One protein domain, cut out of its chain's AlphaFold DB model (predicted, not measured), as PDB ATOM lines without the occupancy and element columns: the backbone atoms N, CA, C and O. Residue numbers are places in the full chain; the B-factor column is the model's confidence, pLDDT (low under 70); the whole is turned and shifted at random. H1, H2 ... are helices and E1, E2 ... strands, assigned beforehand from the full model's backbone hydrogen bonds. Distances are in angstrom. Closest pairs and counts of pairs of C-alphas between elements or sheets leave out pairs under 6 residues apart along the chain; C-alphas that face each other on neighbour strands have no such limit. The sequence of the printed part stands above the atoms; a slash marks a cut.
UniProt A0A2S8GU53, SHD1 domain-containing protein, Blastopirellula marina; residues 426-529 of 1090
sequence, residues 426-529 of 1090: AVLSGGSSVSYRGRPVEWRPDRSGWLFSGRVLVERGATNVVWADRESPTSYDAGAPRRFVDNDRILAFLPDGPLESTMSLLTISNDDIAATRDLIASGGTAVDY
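This is residues 426 to 529 of the 1090 residues of the protein "SHD1 domain-containing protein" of Blastopirellula marina (UniProt A0A2S8GU53). A small four-strand antiparallel sheet, E1 to E4, has helix H1 slantwise over its edge strand E4, and a long two-strand hairpin, E5 and E6, reaches away from this body to the other end of an elongated shape. Two long loops, residues 426 to 440 and 469 to 488, swing out part of the way in the hairpin's direction and fold back. The printed part has 104 residues, with six named strands and one named helix in the order E1 E2 E3 E4 E5 E6 H1; the class is mixed, helices and strands, though 44 residues, under half, are in named elements. The sheet's order is E1 - E2 - E3 - E4. The whole is compact, with a radius of gyration of the C-alphas of 13.7 A and spans of 44 by 28 by 21 A.

The larger sheet holds E1, residues 441 to 443, E2, residues 449 to 452, E3, residues 456 to 459, and E4, residues 465 to 468. C-alpha 441, where E1 begins, is at (198.469, 133.241, 208.151). E5, residues 489 to 497, measures 23.5 A from first to last C-alpha, and E6, residues 500 to 507, measures 21.7 A. C-alpha 497 is at (195.796, 121.599, 183.410). H1, residues 510 to 521, is 16.4 A long and ends with C-alpha 521 at (199.129, 113.124, 222.741).

E1 to E4 form a meander, each strand the antiparallel neighbour of the one before. E1 and E2 are a hairpin at 148 degrees, with N 442 and O 451 at 2.9 A. The hairpin E2 and E3 has N 450 and O 458 at 2.8 A. In the hairpin E3 and E4, N 457 and O 467 are 2.9 A apart. H1 is on this sheet, over E4, at a height over the sheet of 5.8 A; its line and that of E4 stand at 34 degrees on the local plane. Their closest C-alphas are those of Val 466 and Ile 513, 5.3 A apart. Every O i to N i+4 pair of H1 is within hydrogen-bond range. E5 and E6 are an antiparallel hairpin at 152 degrees, with N 492 and O 504 at 2.9 A and N 502 and O 494 at 2.8 A. Residues 483 to 484 pair antiparallel with residues 490 to 491 of E5. E5 is apart from E4 and from H1.

The C-alphas farthest apart are those of Leu 499 and Ser 522, at 44.3 A. The printed part has no cut. The link from E4 to E5, 20 residues, is long; the others between named elements are tight. The mean pLDDT of the printed part is 81.2, and residues 429 to 435, 471 to 479 and 495 to 500 are under 70.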
ATOM      1  N   ALA A 426     207.153 121.314 208.262       70.12
ATOM      2  CA  ALA A 426     207.079 120.142 209.126       70.12
ATOM      3  C   ALA A 426     206.314 119.006 208.437       70.12
ATOM      4  O   ALA A 426     206.791 117.877 208.401       70.12
ATOM      5  N   VAL A 427     205.202 119.309 207.761       74.44
ATOM      6  CA  VAL A 427     204.324 118.284 207.170       74.44
ATOM      7  C   VAL A 427     204.511 118.140 205.664       74.44
ATOM      8  O   VAL A 427     204.646 117.027 205.166       74.44
ATOM      9  N   LEU A 428     204.636 119.241 204.929       72.31
ATOM     10  CA  LEU A 428     204.684 119.208 203.471       72.31
ATOM     11  C   LEU A 428     206.130 119.063 202.993       72.31
ATOM     12  O   LEU A 428     207.001 119.873 203.303       72.31
ATOM     13  N   SER A 429     206.413 117.971 202.292       57.09
ATOM     14  CA  SER A 429     207.693 117.731 201.621       57.09
ATOM     15  C   SER A 429     207.708 118.393 200.240       57.09
ATOM     16  O   SER A 429     206.685 118.475 199.571       57.09
ATOM     17  N   GLY A 430     208.881 118.847 199.798       51.84
ATOM     18  CA  GLY A 430     209.067 119.469 198.486       51.84
ATOM     19  C   GLY A 430     209.442 120.940 198.603       51.84
ATOM     20  O   GLY A 430     208.589 121.809 198.738       51.84
ATOM     21  N   GLY A 431     210.740 121.225 198.486       41.12
ATOM     22  CA  GLY A 431     211.273 122.573 198.281       41.12
ATOM     23  C   GLY A 431     210.909 123.149 196.909       41.12
ATOM     24  O   GLY A 431     211.783 123.664 196.215       41.12
ATOM     25  N   SER A 432     209.650 123.038 196.471       41.94
ATOM     26  CA  SER A 432     209.216 123.717 195.258       41.94
ATOM     27  C   SER A 432     209.325 125.216 195.506       41.94
ATOM     28  O   SER A 432     208.666 125.750 196.395       41.94
ATOM     29  N   SER A 433     210.154 125.877 194.702       42.00
ATOM     30  CA  SER A 433     210.434 127.315 194.685       42.00
ATOM     31  C   SER A 433     209.219 128.195 194.346       42.00
ATOM     32  O   SER A 433     209.382 129.304 193.839       42.00
ATOM     33  N   VAL A 434     208.001 127.693 194.537       52.03
ATOM     34  CA  VAL A 434     206.769 128.424 194.279       52.03
ATOM     35  C   VAL A 434     206.390 129.101 195.585       52.03
ATOM     36  O   VAL A 434     205.892 128.466 196.511       52.03
ATOM     37  N   SER A 435     206.693 130.393 195.675       67.06
ATOM     38  CA  SER A 435     206.249 131.229 196.781       67.06
ATOM     39  C   SER A 435     204.722 131.229 196.833       67.06
ATOM     40  O   SER A 435     204.048 131.532 195.846       67.06
ATOM     41  N   TYR A 436     204.167 130.879 197.993       79.25
ATOM     42  CA  TYR A 436     202.753 131.086 198.271       79.25
ATOM     43  C   TYR A 436     202.432 132.580 198.118       79.25
ATOM     44  O   TYR A 436     203.108 133.417 198.715       79.25
ATOM     45  N   ARG A 437     201.451 132.923 197.272       78.75
ATOM     46  CA  ARG A 437     201.111 134.323 196.941       78.75
ATOM     47  C   ARG A 437     199.984 134.899 197.799       78.75
ATOM     48  O   ARG A 437     199.612 136.049 197.604       78.75
ATOM     49  N   GLY A 438     199.396 134.093 198.683       84.12
ATOM     50  CA  GLY A 438     198.359 134.541 199.610       84.12
ATOM     51  C   GLY A 438     198.930 135.005 200.948       84.12
ATOM     52  O   GLY A 438     200.141 135.070 201.145       84.12
ATOM     53  N   ARG A 439     198.029 135.246 201.904       88.00
ATOM     54  CA  ARG A 439     198.376 135.605 203.284       88.00
ATOM     55  C   ARG A 439     199.115 134.483 204.015       88.00
ATOM     56  O   ARG A 439     198.560 133.386 204.105       88.00
ATOM     57  N   PRO A 440     200.310 134.734 204.575       90.19
ATOM     58  CA  PRO A 440     201.058 133.724 205.319       90.19
ATOM     59  C   PRO A 440     200.244 133.014 206.411       90.19
ATOM     60  O   PRO A 440     200.445 131.818 206.622       90.19
ATOM     61  N   VAL A 441     199.329 133.733 207.071       93.56
ATOM     62  CA  VAL A 441     198.469 133.241 208.151       93.56
ATOM     63  C   VAL A 441     197.040 133.758 207.957       93.56
ATOM     64  O   VAL A 441     196.809 134.963 207.863       93.56
ATOM     65  N   GLU A 442     196.060 132.856 207.931       93.62
ATOM     66  CA  GLU A 442     194.632 133.202 207.911       93.62
ATOM     67  C   GLU A 442     193.967 132.738 209.212       93.62
ATOM     68  O   GLU A 442     194.160 131.602 209.650       93.62
ATOM     69  N   TRP A 443     193.169 133.608 209.827       94.44
ATOM     70  CA  TRP A 443     192.364 133.264 210.996       94.44
ATOM     71  C   TRP A 443     191.314 132.214 210.647       94.44
ATOM     72  O   TRP A 443     190.558 132.394 209.690       94.44
ATOM     73  N   ARG A 444     191.195 131.166 211.472       93.88
ATOM     74  CA  ARG A 444     189.953 130.388 211.483       93.88
ATOM     75  C   ARG A 444     188.821 131.312 211.970       93.88
ATOM     76  O   ARG A 444     189.060 132.064 212.921       93.88
ATOM     77  N   PRO A 445     187.631 131.323 211.339       90.69
ATOM     78  CA  PRO A 445     186.590 132.309 211.647       90.69
ATOM     79  C   PRO A 445     186.173 132.399 213.123       90.69
ATOM     80  O   PRO A 445     185.870 133.487 213.601       90.69
ATOM     81  N   ASP A 446     186.212 131.288 213.856       91.62
ATOM     82  CA  ASP A 446     185.935 131.201 215.300       91.62
ATOM     83  C   ASP A 446     187.133 131.508 216.218       91.62
ATOM     84  O   ASP A 446     187.045 131.330 217.433       91.62
ATOM     85  N   ARG A 447     188.265 131.943 215.651       93.56
ATOM     86  CA  ARG A 447     189.549 132.168 216.332       93.56
ATOM     87  C   ARG A 447     190.183 130.919 216.958       93.56
ATOM     88  O   ARG A 447     191.167 131.072 217.686       93.56
ATOM     89  N   SER A 448     189.709 129.701 216.669       93.88
ATOM     90  CA  SER A 448     190.240 128.464 217.274       93.88
ATOM     91  C   SER A 448     191.660 128.108 216.815       93.88
ATOM     92  O   SER A 448     192.254 127.154 217.323       93.88
ATOM     93  N   GLY A 449     192.211 128.837 215.847       95.38
ATOM     94  CA  GLY A 449     193.532 128.596 215.293       95.38
ATOM     95  C   GLY A 449     193.768 129.373 214.006       95.38
ATOM     96  O   GLY A 449     193.028 130.305 213.673       95.38
ATOM     97  N   TRP A 450     194.793 128.957 213.267       96.12
ATOM     98  CA  TRP A 450     195.224 129.620 212.045       96.12
ATOM     99  C   TRP A 450     195.635 128.639 210.954       96.12
ATOM    100  O   TRP A 450     196.261 127.609 211.213       96.12
ATOM    101  N   LEU A 451     195.319 129.008 209.717       93.62
ATOM    102  CA  LEU A 451     195.754 128.320 208.512       93.62
ATOM    103  C   LEU A 451     197.034 128.974 207.987       93.62
ATOM    104  O   LEU A 451     197.028 130.126 207.556       93.62
ATOM    105  N   PHE A 452     198.128 128.222 207.991       91.88
ATOM    106  CA  PHE A 452     199.433 128.661 207.515       91.88
ATOM    107  C   PHE A 452     199.608 128.331 206.034       91.88
ATOM    108  O   PHE A 452     199.385 127.194 205.601       91.88
ATOM    109  N   SER A 453     199.999 129.342 205.254       87.38
ATOM    110  CA  SER A 453     200.154 129.310 203.789       87.38
ATOM    111  C   SER A 453     199.011 128.595 203.053       87.38
ATOM    112  O   SER A 453     199.234 127.902 202.064       87.38
ATOM    113  N   GLY A 454     197.784 128.687 203.577       87.12
ATOM    114  CA  GLY A 454     196.612 128.039 202.987       87.12
ATOM    115  C   GLY A 454     196.583 126.503 203.066       87.12
ATOM    116  O   GLY A 454     195.740 125.892 202.405       87.12
ATOM    117  N   ARG A 455     197.506 125.860 203.797       86.62
ATOM    118  CA  ARG A 455     197.741 124.409 203.681       86.62
ATOM    119  C   ARG A 455     197.817 123.625 204.983       86.62
ATOM    120  O   ARG A 455     197.543 122.431 204.941       86.62
ATOM    121  N   VAL A 456     198.194 124.234 206.105       91.06
ATOM    122  CA  VAL A 456     198.268 123.520 207.393       91.06
ATOM    123  C   VAL A 456     197.573 124.301 208.497       91.06
ATOM    124  O   VAL A 456     197.681 125.523 208.544       91.06
ATOM    125  N   LEU A 457     196.853 123.604 209.370       94.19
ATOM    126  CA  LEU A 457     196.112 124.191 210.483       94.19
ATOM    127  C   LEU A 457     196.884 124.002 211.788       94.19
ATOM    128  O   LEU A 457     197.315 122.891 212.103       94.19
ATOM    129  N   VAL A 458     197.005 125.081 212.554       95.44
ATOM    130  CA  VAL A 458     197.560 125.102 213.912       95.44
ATOM    131  C   VAL A 458     196.500 125.659 214.857       95.44
ATOM    132  O   VAL A 458     195.808 126.615 214.510       95.44
ATOM    133  N   GLU A 459     196.361 125.076 216.043       94.19
ATOM    134  CA  GLU A 459     195.366 125.499 217.035       94.19
ATOM    135  C   GLU A 459     195.843 126.654 217.916       94.19
ATOM    136  O   GLU A 459     197.037 126.861 218.115       94.19
ATOM    137  N   ARG A 460     194.884 127.379 218.501       93.06
ATOM    138  CA  ARG A 460     195.085 128.658 219.197       93.06
ATOM    139  C   ARG A 460     196.174 128.670 220.283       93.06
ATOM    140  O   ARG A 460     196.736 129.724 220.543       93.06
ATOM    141  N   GLY A 461     196.480 127.542 220.920       89.75
ATOM    142  CA  GLY A 461     197.441 127.462 222.031       89.75
ATOM    143  C   GLY A 461     198.613 126.510 221.805       89.75
ATOM    144  O   GLY A 461     199.331 126.217 222.756       89.75
ATOM    145  N   ALA A 462     198.792 125.988 220.591       89.19
ATOM    146  CA  ALA A 462     199.800 124.975 220.298       89.19
ATOM    147  C   ALA A 462     200.646 125.378 219.089       89.19
ATOM    148  O   ALA A 462     200.209 126.132 218.229       89.19
ATOM    149  N   THR A 463     201.861 124.844 219.007       91.81
ATOM    150  CA  THR A 463     202.743 125.009 217.840       91.81
ATOM    151  C   THR A 463     202.655 123.828 216.872       91.81
ATOM    152  O   THR A 463     203.134 123.913 215.742       91.81
ATOM    153  N   ASN A 464     202.014 122.737 217.298       90.94
ATOM    154  CA  ASN A 464     201.834 121.538 216.497       90.94
ATOM    155  C   ASN A 464     200.783 121.750 215.404       90.94
ATOM    156  O   ASN A 464     199.711 122.315 215.632       90.94
ATOM    157  N   VAL A 465     201.082 121.233 214.217       93.25
ATOM    158  CA  VAL A 465     200.107 121.122 213.132       93.25
ATOM    159  C   VAL A 465     199.101 120.030 213.488       93.25
ATOM    160  O   VAL A 465     199.505 118.931 213.857       93.25
ATOM    161  N   VAL A 466     197.806 120.315 213.344       93.62
ATOM    162  CA  VAL A 466     196.715 119.352 213.604       93.62
ATOM    163  C   VAL A 466     195.983 118.912 212.339       93.62
ATOM    164  O   VAL A 466     195.233 117.944 212.365       93.62
ATOM    165  N   TRP A 467     196.202 119.595 211.217       92.62
ATOM    166  CA  TRP A 467     195.676 119.197 209.912       92.62
ATOM    167  C   TRP A 467     196.562 119.733 208.786       92.62
ATOM    168  O   TRP A 467     197.166 120.799 208.917       92.62
ATOM    169  N   ALA A 468     196.634 119.004 207.673       87.94
ATOM    170  CA  ALA A 468     197.366 119.414 206.482       87.94
ATOM    171  C   ALA A 468     196.659 118.948 205.204       87.94
ATOM    172  O   ALA A 468     196.206 117.806 205.130       87.94
ATOM    173  N   ASP A 469     196.649 119.802 204.181       82.69
ATOM    174  CA  ASP A 469     196.265 119.427 202.821       82.69
ATOM    175  C   ASP A 469     197.369 118.572 202.181       82.69
ATOM    176  O   ASP A 469     198.420 119.081 201.774       82.69
ATOM    177  N   ARG A 470     197.130 117.258 202.125       74.31
ATOM    178  CA  ARG A 470     198.067 116.258 201.592       74.31
ATOM    179  C   ARG A 470     197.736 115.818 200.162       74.31
ATOM    180  O   ARG A 470     198.515 115.078 199.573       74.31
ATOM    181  N   GLU A 471     196.621 116.269 199.587       65.50
ATOM    182  CA  GLU A 471     196.104 115.749 198.309       65.50
ATOM    183  C   GLU A 471     196.693 116.436 197.062       65.50
ATOM    184  O   GLU A 471     196.325 116.091 195.939       65.50
ATOM    185  N   SER A 472     197.627 117.383 197.212       55.44
ATOM    186  CA  SER A 472     198.132 118.191 196.089       55.44
ATOM    187  C   SER A 472     199.610 117.912 195.752       55.44
ATOM    188  O   SER A 472     200.504 118.590 196.269       55.44
ATOM    189  N   PRO A 473     199.906 116.934 194.865       43.97
ATOM    190  CA  PRO A 473     201.270 116.527 194.514       43.97
ATOM    191  C   PRO A 473     201.938 117.390 193.431       43.97
ATOM    192  O   PRO A 473     203.069 117.104 193.040       43.97
ATOM    193  N   THR A 474     201.283 118.432 192.898       47.91
ATOM    194  CA  THR A 474     201.869 119.231 191.805       47.91
ATOM    195  C   THR A 474     202.356 120.596 192.282       47.91
ATOM    196  O   THR A 474     201.665 121.320 192.997       47.91
ATOM    197  N   SER A 475     203.549 120.988 191.829       49.06
ATOM    198  CA  SER A 475     204.157 122.300 192.095       49.06
ATOM    199  C   SER A 475     203.300 123.492 191.637       49.06
ATOM    200  O   SER A 475     203.538 124.612 192.077       49.06
ATOM    201  N   TYR A 476     202.291 123.277 190.787       48.19
ATOM    202  CA  TYR A 476     201.465 124.333 190.195       48.19
ATOM    203  C   TYR A 476     200.385 124.897 191.139       48.19
ATOM    204  O   TYR A 476     200.043 126.070 191.019       48.19
ATOM    205  N   ASP A 477     199.898 124.117 192.109       52.66
ATOM    206  CA  ASP A 477     198.922 124.569 193.122       52.66
ATOM    207  C   ASP A 477     199.590 125.280 194.321       52.66
ATOM    208  O   ASP A 477     198.944 125.952 195.120       52.66
ATOM    209  N   ALA A 478     200.914 125.169 194.476       55.69
ATOM    210  CA  ALA A 478     201.624 125.671 195.660       55.69
ATOM    211  C   ALA A 478     201.518 127.192 195.870       55.69
ATOM    212  O   ALA A 478     201.639 127.670 196.996       55.69
ATOM    213  N   GLY A 479     201.261 127.954 194.805       69.19
ATOM    214  CA  GLY A 479     201.281 129.413 194.850       69.19
ATOM    215  C   GLY A 479     199.926 130.106 195.003       69.19
ATOM    216  O   GLY A 479     199.925 131.322 195.183       69.19
ATOM    217  N   ALA A 480     198.791 129.414 194.846       78.88
ATOM    218  CA  ALA A 480     197.484 130.073 194.769       78.88
ATOM    219  C   ALA A 480     196.964 130.478 196.165       78.88
ATOM    220  O   ALA A 480     196.932 129.631 197.057       78.88
ATOM    221  N   PRO A 481     196.534 131.739 196.367       85.81
ATOM    222  CA  PRO A 481     195.882 132.169 197.600       85.81
ATOM    223  C   PRO A 481     194.663 131.303 197.961       85.81
ATOM    224  O   PRO A 481     193.839 130.986 197.101       85.81
ATOM    225  N   ARG A 482     194.531 130.962 199.246       88.38
ATOM    226  CA  ARG A 482     193.410 130.196 199.812       88.38
ATOM    227  C   ARG A 482     192.875 130.902 201.050       88.38
ATOM    228  O   ARG A 482     193.654 131.518 201.775       88.38
ATOM    229  N   ARG A 483     191.570 130.793 201.301       89.12
ATOM    230  CA  ARG A 483     190.893 131.444 202.435       89.12
ATOM    231  C   ARG A 483     189.775 130.586 202.998       89.12
ATOM    232  O   ARG A 483     189.134 129.842 202.257       89.12
ATOM    233  N   PHE A 484     189.524 130.727 204.294       91.06
ATOM    234  CA  PHE A 484     188.337 130.158 204.917       91.06
ATOM    235  C   PHE A 484     187.067 130.777 204.341       91.06
ATOM    236  O   PHE A 484     186.998 131.979 204.078       91.06
ATOM    237  N   VAL A 485     186.059 129.931 204.177       87.88
ATOM    238  CA  VAL A 485     184.676 130.347 203.913       87.88
ATOM    239  C   VAL A 485     183.820 130.158 205.167       87.88
ATOM    240  O   VAL A 485     182.883 130.915 205.408       87.88
ATOM    241  N   ASP A 486     184.196 129.183 205.992       87.31
ATOM    242  CA  ASP A 486     183.723 128.927 207.351       87.31
ATOM    243  C   ASP A 486     184.798 128.119 208.102       87.31
ATOM    244  O   ASP A 486     185.920 127.996 207.619       87.31
ATOM    245  N   ASN A 487     184.483 127.587 209.283       88.25
ATOM    246  CA  ASN A 487     185.447 126.868 210.117       88.25
ATOM    247  C   ASN A 487     185.938 125.545 209.520       88.25
ATOM    248  O   ASN A 487     187.032 125.111 209.878       88.25
ATOM    249  N   ASP A 488     185.170 124.911 208.639       89.81
ATOM    250  CA  ASP A 488     185.442 123.553 208.165       89.81
ATOM    251  C   ASP A 488     185.733 123.516 206.662       89.81
ATOM    252  O   ASP A 488     186.025 122.455 206.111       89.81
ATOM    253  N   ARG A 489     185.656 124.656 205.963       91.19
ATOM    254  CA  ARG A 489     185.845 124.725 204.512       91.19
ATOM    255  C   ARG A 489     186.779 125.856 204.097       91.19
ATOM    256  O   ARG A 489     186.597 127.024 204.452       91.19
ATOM    257  N   ILE A 490     187.744 125.503 203.251       90.94
ATOM    258  CA  ILE A 490     188.695 126.420 202.617       90.94
ATOM    259  C   ILE A 490     188.364 126.508 201.131       90.94
ATOM    260  O   ILE A 490     188.209 125.493 200.455       90.94
ATOM    261  N   LEU A 491     188.304 127.719 200.589       89.25
ATOM    262  CA  LEU A 491     188.249 127.917 199.149       89.25
ATOM    263  C   LEU A 491     189.647 127.768 198.542       89.25
ATOM    264  O   LEU A 491     190.577 128.479 198.929       89.25
ATOM    265  N   ALA A 492     189.775 126.872 197.566       86.19
ATOM    266  CA  ALA A 492     191.014 126.596 196.851       86.19
ATOM    267  C   ALA A 492     190.828 126.654 195.331       86.19
ATOM    268  O   ALA A 492     189.734 126.432 194.807       86.19
ATOM    269  N   PHE A 493     191.922 126.935 194.626       80.50
ATOM    270  CA  PHE A 493     191.984 127.019 193.168       80.50
ATOM    271  C   PHE A 493     192.911 125.928 192.652       80.50
ATOM    272  O   PHE A 493     194.124 126.100 192.617       80.50
ATOM    273  N   LEU A 494     192.324 124.796 192.278       75.56
ATOM    274  CA  LEU A 494     193.058 123.586 191.927       75.56
ATOM    275  C   LEU A 494     193.317 123.562 190.415       75.56
ATOM    276  O   LEU A 494     192.368 123.728 189.651       75.56
ATOM    277  N   PRO A 495     194.559 123.380 189.942       67.44
ATOM    278  CA  PRO A 495     194.842 123.291 188.514       67.44
ATOM    279  C   PRO A 495     194.262 121.997 187.923       67.44
ATOM    280  O   PRO A 495     194.560 120.904 188.398       67.44
ATOM    281  N   ASP A 496     193.488 122.114 186.844       64.69
ATOM    282  CA  ASP A 496     193.019 120.974 186.040       64.69
ATOM    283  C   ASP A 496     193.936 120.712 184.826       64.69
ATOM    284  O   ASP A 496     193.851 119.668 184.177       64.69
ATOM    285  N   GLY A 497     194.830 121.659 184.508       63.31
ATOM    286  CA  GLY A 497     195.796 121.599 183.410       63.31
ATOM    287  C   GLY A 497     196.690 122.850 183.352       63.31
ATOM    288  O   GLY A 497     196.581 123.720 184.211       63.31
ATOM    289  N   PRO A 498     197.565 122.998 182.335       60.88
ATOM    290  CA  PRO A 498     198.506 124.125 182.237       60.88
ATOM    291  C   PRO A 498     197.844 125.509 182.152       60.88
ATOM    292  O   PRO A 498     198.486 126.513 182.445       60.88
ATOM    293  N   LEU A 499     196.584 125.565 181.708       64.19
ATOM    294  CA  LEU A 499     195.828 126.798 181.472       64.19
ATOM    295  C   LEU A 499     194.413 126.773 182.075       64.19
ATOM    296  O   LEU A 499     193.596 127.632 181.743       64.19
ATOM    297  N   GLU A 500     194.112 125.783 182.914       66.50
ATOM    298  CA  GLU A 500     192.783 125.587 183.494       66.50
ATOM    299  C   GLU A 500     192.902 125.341 184.998       66.50
ATOM    300  O   GLU A 500     193.762 124.579 185.445       66.50
ATOM    301  N   SER A 501     192.030 125.977 185.775       72.56
ATOM    302  CA  SER A 501     191.880 125.735 187.205       72.56
ATOM    303  C   SER A 501     190.404 125.657 187.586       72.56
ATOM    304  O   SER A 501     189.546 126.325 187.005       72.56
ATOM    305  N   THR A 502     190.088 124.843 188.585       77.88
ATOM    306  CA  THR A 502     188.765 124.778 189.192       77.88
ATOM    307  C   THR A 502     188.822 125.378 190.586       77.88
ATOM    308  O   THR A 502     189.570 124.937 191.458       77.88
ATOM    309  N   MET A 503     187.949 126.351 190.823       84.19
ATOM    310  CA  MET A 503     187.651 126.818 192.169       84.19
ATOM    311  C   MET A 503     186.770 125.787 192.885       84.19
ATOM    312  O   MET A 503     185.690 125.450 192.385       84.19
ATOM    313  N   SER A 504     187.226 125.304 194.042       85.62
ATOM    314  CA  SER A 504     186.575 124.262 194.848       85.62
ATOM    315  C   SER A 504     186.616 124.576 196.344       85.62
ATOM    316  O   SER A 504     187.497 125.299 196.806       85.62
ATOM    317  N   LEU A 505     185.682 124.005 197.112       87.69
ATOM    318  CA  LEU A 505     185.781 123.959 198.575       87.69
ATOM    319  C   LEU A 505     186.509 122.684 199.004       87.69
ATOM    320  O   LEU A 505     186.043 121.582 198.715       87.69
ATOM    321  N   LEU A 506     187.623 122.853 199.709       87.56
ATOM    322  CA  LEU A 506     188.307 121.799 200.449       87.56
ATOM    323  C   LEU A 506     187.700 121.711 201.846       87.56
ATOM    324  O   LEU A 506     187.461 122.739 202.477       87.56
ATOM    325  N   THR A 507     187.454 120.492 202.319       89.12
ATOM    326  CA  THR A 507     186.936 120.253 203.672       89.12
ATOM    327  C   THR A 507     188.095 119.988 204.622       89.12
ATOM    328  O   THR A 507     188.988 119.204 204.311       89.12
ATOM    329  N   ILE A 508     188.064 120.625 205.785       90.81
ATOM    330  CA  ILE A 508     188.917 120.309 206.921       90.81
ATOM    331  C   ILE A 508     188.167 119.278 207.757       90.81
ATOM    332  O   ILE A 508     187.150 119.578 208.377       90.81
ATOM    333  N   SER A 509     188.650 118.042 207.733       89.31
ATOM    334  CA  SER A 509     188.044 116.941 208.478       89.31
ATOM    335  C   SER A 509     188.296 117.118 209.978       89.31
ATOM    336  O   SER A 509     189.440 117.100 210.436       89.31
ATOM    337  N   ASN A 510     187.222 117.286 210.754       89.19
ATOM    338  CA  ASN A 510     187.310 117.322 212.217       89.19
ATOM    339  C   ASN A 510     187.763 115.969 212.793       89.19
ATOM    340  O   ASN A 510     188.432 115.951 213.825       89.19
ATOM    341  N   ASP A 511     187.480 114.864 212.097       90.69
ATOM    342  CA  ASP A 511     187.973 113.531 212.457       90.69
ATOM    343  C   ASP A 511     189.494 113.437 212.256       90.69
ATOM    344  O   ASP A 511     190.197 112.927 213.127       90.69
ATOM    345  N   ASP A 512     190.028 114.010 211.169       90.31
ATOM    346  CA  ASP A 512     191.477 114.057 210.917       90.31
ATOM    347  C   ASP A 512     192.191 114.888 211.989       90.31
ATOM    348  O   ASP A 512     193.275 114.519 212.451       90.31
ATOM    349  N   ILE A 513     191.579 116.008 212.397       91.88
ATOM    350  CA  ILE A 513     192.079 116.841 213.496       91.88
ATOM    351  C   ILE A 513     192.091 116.034 214.794       91.88
ATOM    352  O   ILE A 513     193.114 116.008 215.475       91.88
ATOM    353  N   ALA A 514     190.985 115.370 215.144       92.69
ATOM    354  CA  ALA A 514     190.887 114.570 216.363       92.69
ATOM    355  C   ALA A 514     191.933 113.443 216.385       92.69
ATOM    356  O   ALA A 514     192.712 113.353 217.331       92.69
ATOM    357  N   ALA A 515     192.047 112.676 215.300       91.00
ATOM    358  CA  ALA A 515     193.042 111.619 215.171       91.00
ATOM    359  C   ALA A 515     194.485 112.154 215.239       91.00
ATOM    360  O   ALA A 515     195.356 111.526 215.840       91.00
ATOM    361  N   THR A 516     194.756 113.335 214.672       92.62
ATOM    362  CA  THR A 516     196.078 113.971 214.784       92.62
ATOM    363  C   THR A 516     196.359 114.460 216.208       92.62
ATOM    364  O   THR A 516     197.498 114.373 216.663       92.62
ATOM    365  N   ARG A 517     195.352 114.939 216.949       91.94
ATOM    366  CA  ARG A 517     195.513 115.295 218.370       91.94
ATOM    367  C   ARG A 517     195.843 114.072 219.217       91.94
ATOM    368  O   ARG A 517     196.779 114.145 220.007       91.94
ATOM    369  N   ASP A 518     195.131 112.966 219.021       89.75
ATOM    370  CA  ASP A 518     195.400 111.709 219.730       89.75
ATOM    371  C   ASP A 518     196.823 111.213 219.437       89.75
ATOM    372  O   ASP A 518     197.566 110.818 220.337       89.75
ATOM    373  N   LEU A 519     197.251 111.336 218.178       90.62
ATOM    374  CA  LEU A 519     198.608 111.027 217.745       90.62
ATOM    375  C   LEU A 519     199.655 111.907 218.442       90.62
ATOM    376  O   LEU A 519     200.628 111.376 218.971       90.62
ATOM    377  N   ILE A 520     199.441 113.225 218.505       89.56
ATOM    378  CA  ILE A 520     200.319 114.159 219.230       89.56
ATOM    379  C   ILE A 520     200.361 113.824 220.725       89.56
ATOM    380  O   ILE A 520     201.443 113.774 221.308       89.56
ATOM    381  N   ALA A 521     199.213 113.531 221.339       86.94
ATOM    382  CA  ALA A 521     199.129 113.124 222.741       86.94
ATOM    383  C   ALA A 521     199.900 111.820 223.018       86.94
ATOM    384  O   ALA A 521     200.430 111.636 224.112       86.94
ATOM    385  N   SER A 522     200.016 110.944 222.017       82.44
ATOM    386  CA  SER A 522     200.813 109.714 222.070       82.44
ATOM    387  C   SER A 522     202.294 109.883 221.683       82.44
ATOM    388  O   SER A 522     202.994 108.881 221.557       82.44
ATOM    389  N   GLY A 523     202.794 111.115 221.500       83.00
ATOM    390  CA  GLY A 523     204.196 111.408 221.155       83.00
ATOM    391  C   GLY A 523     204.506 111.458 219.652       83.00
ATOM    392  O   GLY A 523     205.673 111.469 219.255       83.00
ATOM    393  N   GLY A 524     203.478 111.461 218.804       88.00
ATOM    394  CA  GLY A 524     203.593 111.647 217.360       88.00
ATOM    395  C   GLY A 524     203.480 113.106 216.912       88.00
ATOM    396  O   GLY A 524     203.407 114.042 217.703       88.00
ATOM    397  N   THR A 525     203.447 113.301 215.599       87.81
ATOM    398  CA  THR A 525     203.259 114.601 214.939       87.81
ATOM    399  C   THR A 525     202.293 114.458 213.764       87.81
ATOM    400  O   THR A 525     201.994 113.350 213.330       87.81
ATOM    401  N   ALA A 526     201.859 115.561 213.149       87.06
ATOM    402  CA  ALA A 526     201.061 115.490 211.920       87.06
ATOM    403  C   ALA A 526     201.753 114.763 210.748       87.06
ATOM    404  O   ALA A 526     201.070 114.354 209.810       87.06
ATOM    405  N   VAL A 527     203.078 114.582 210.761       84.62
ATOM    406  CA  VAL A 527     203.771 113.751 209.756       84.62
ATOM    407  C   VAL A 527     203.382 112.279 209.891       84.62
ATOM    408  O   VAL A 527     203.355 111.560 208.898       84.62
ATOM    409  N   ASP A 528     203.034 111.851 211.102       88.69
ATOM    410  CA  ASP A 528     202.719 110.464 211.430       88.69
ATOM    411  C   ASP A 528     201.276 110.075 211.061       88.69
ATOM    412  O   ASP A 528     200.894 108.913 211.192       88.69
ATOM    413  N   TYR A 529     200.456 111.029 210.608       87.31
ATOM    414  CA  TYR A 529     199.062 110.778 210.248       87.31
ATOM    415  C   TYR A 529     198.960 109.771 209.095       87.31
ATOM    416  O   TYR A 529     199.526 109.986 208.024       87.31
TER     417      TYR A 529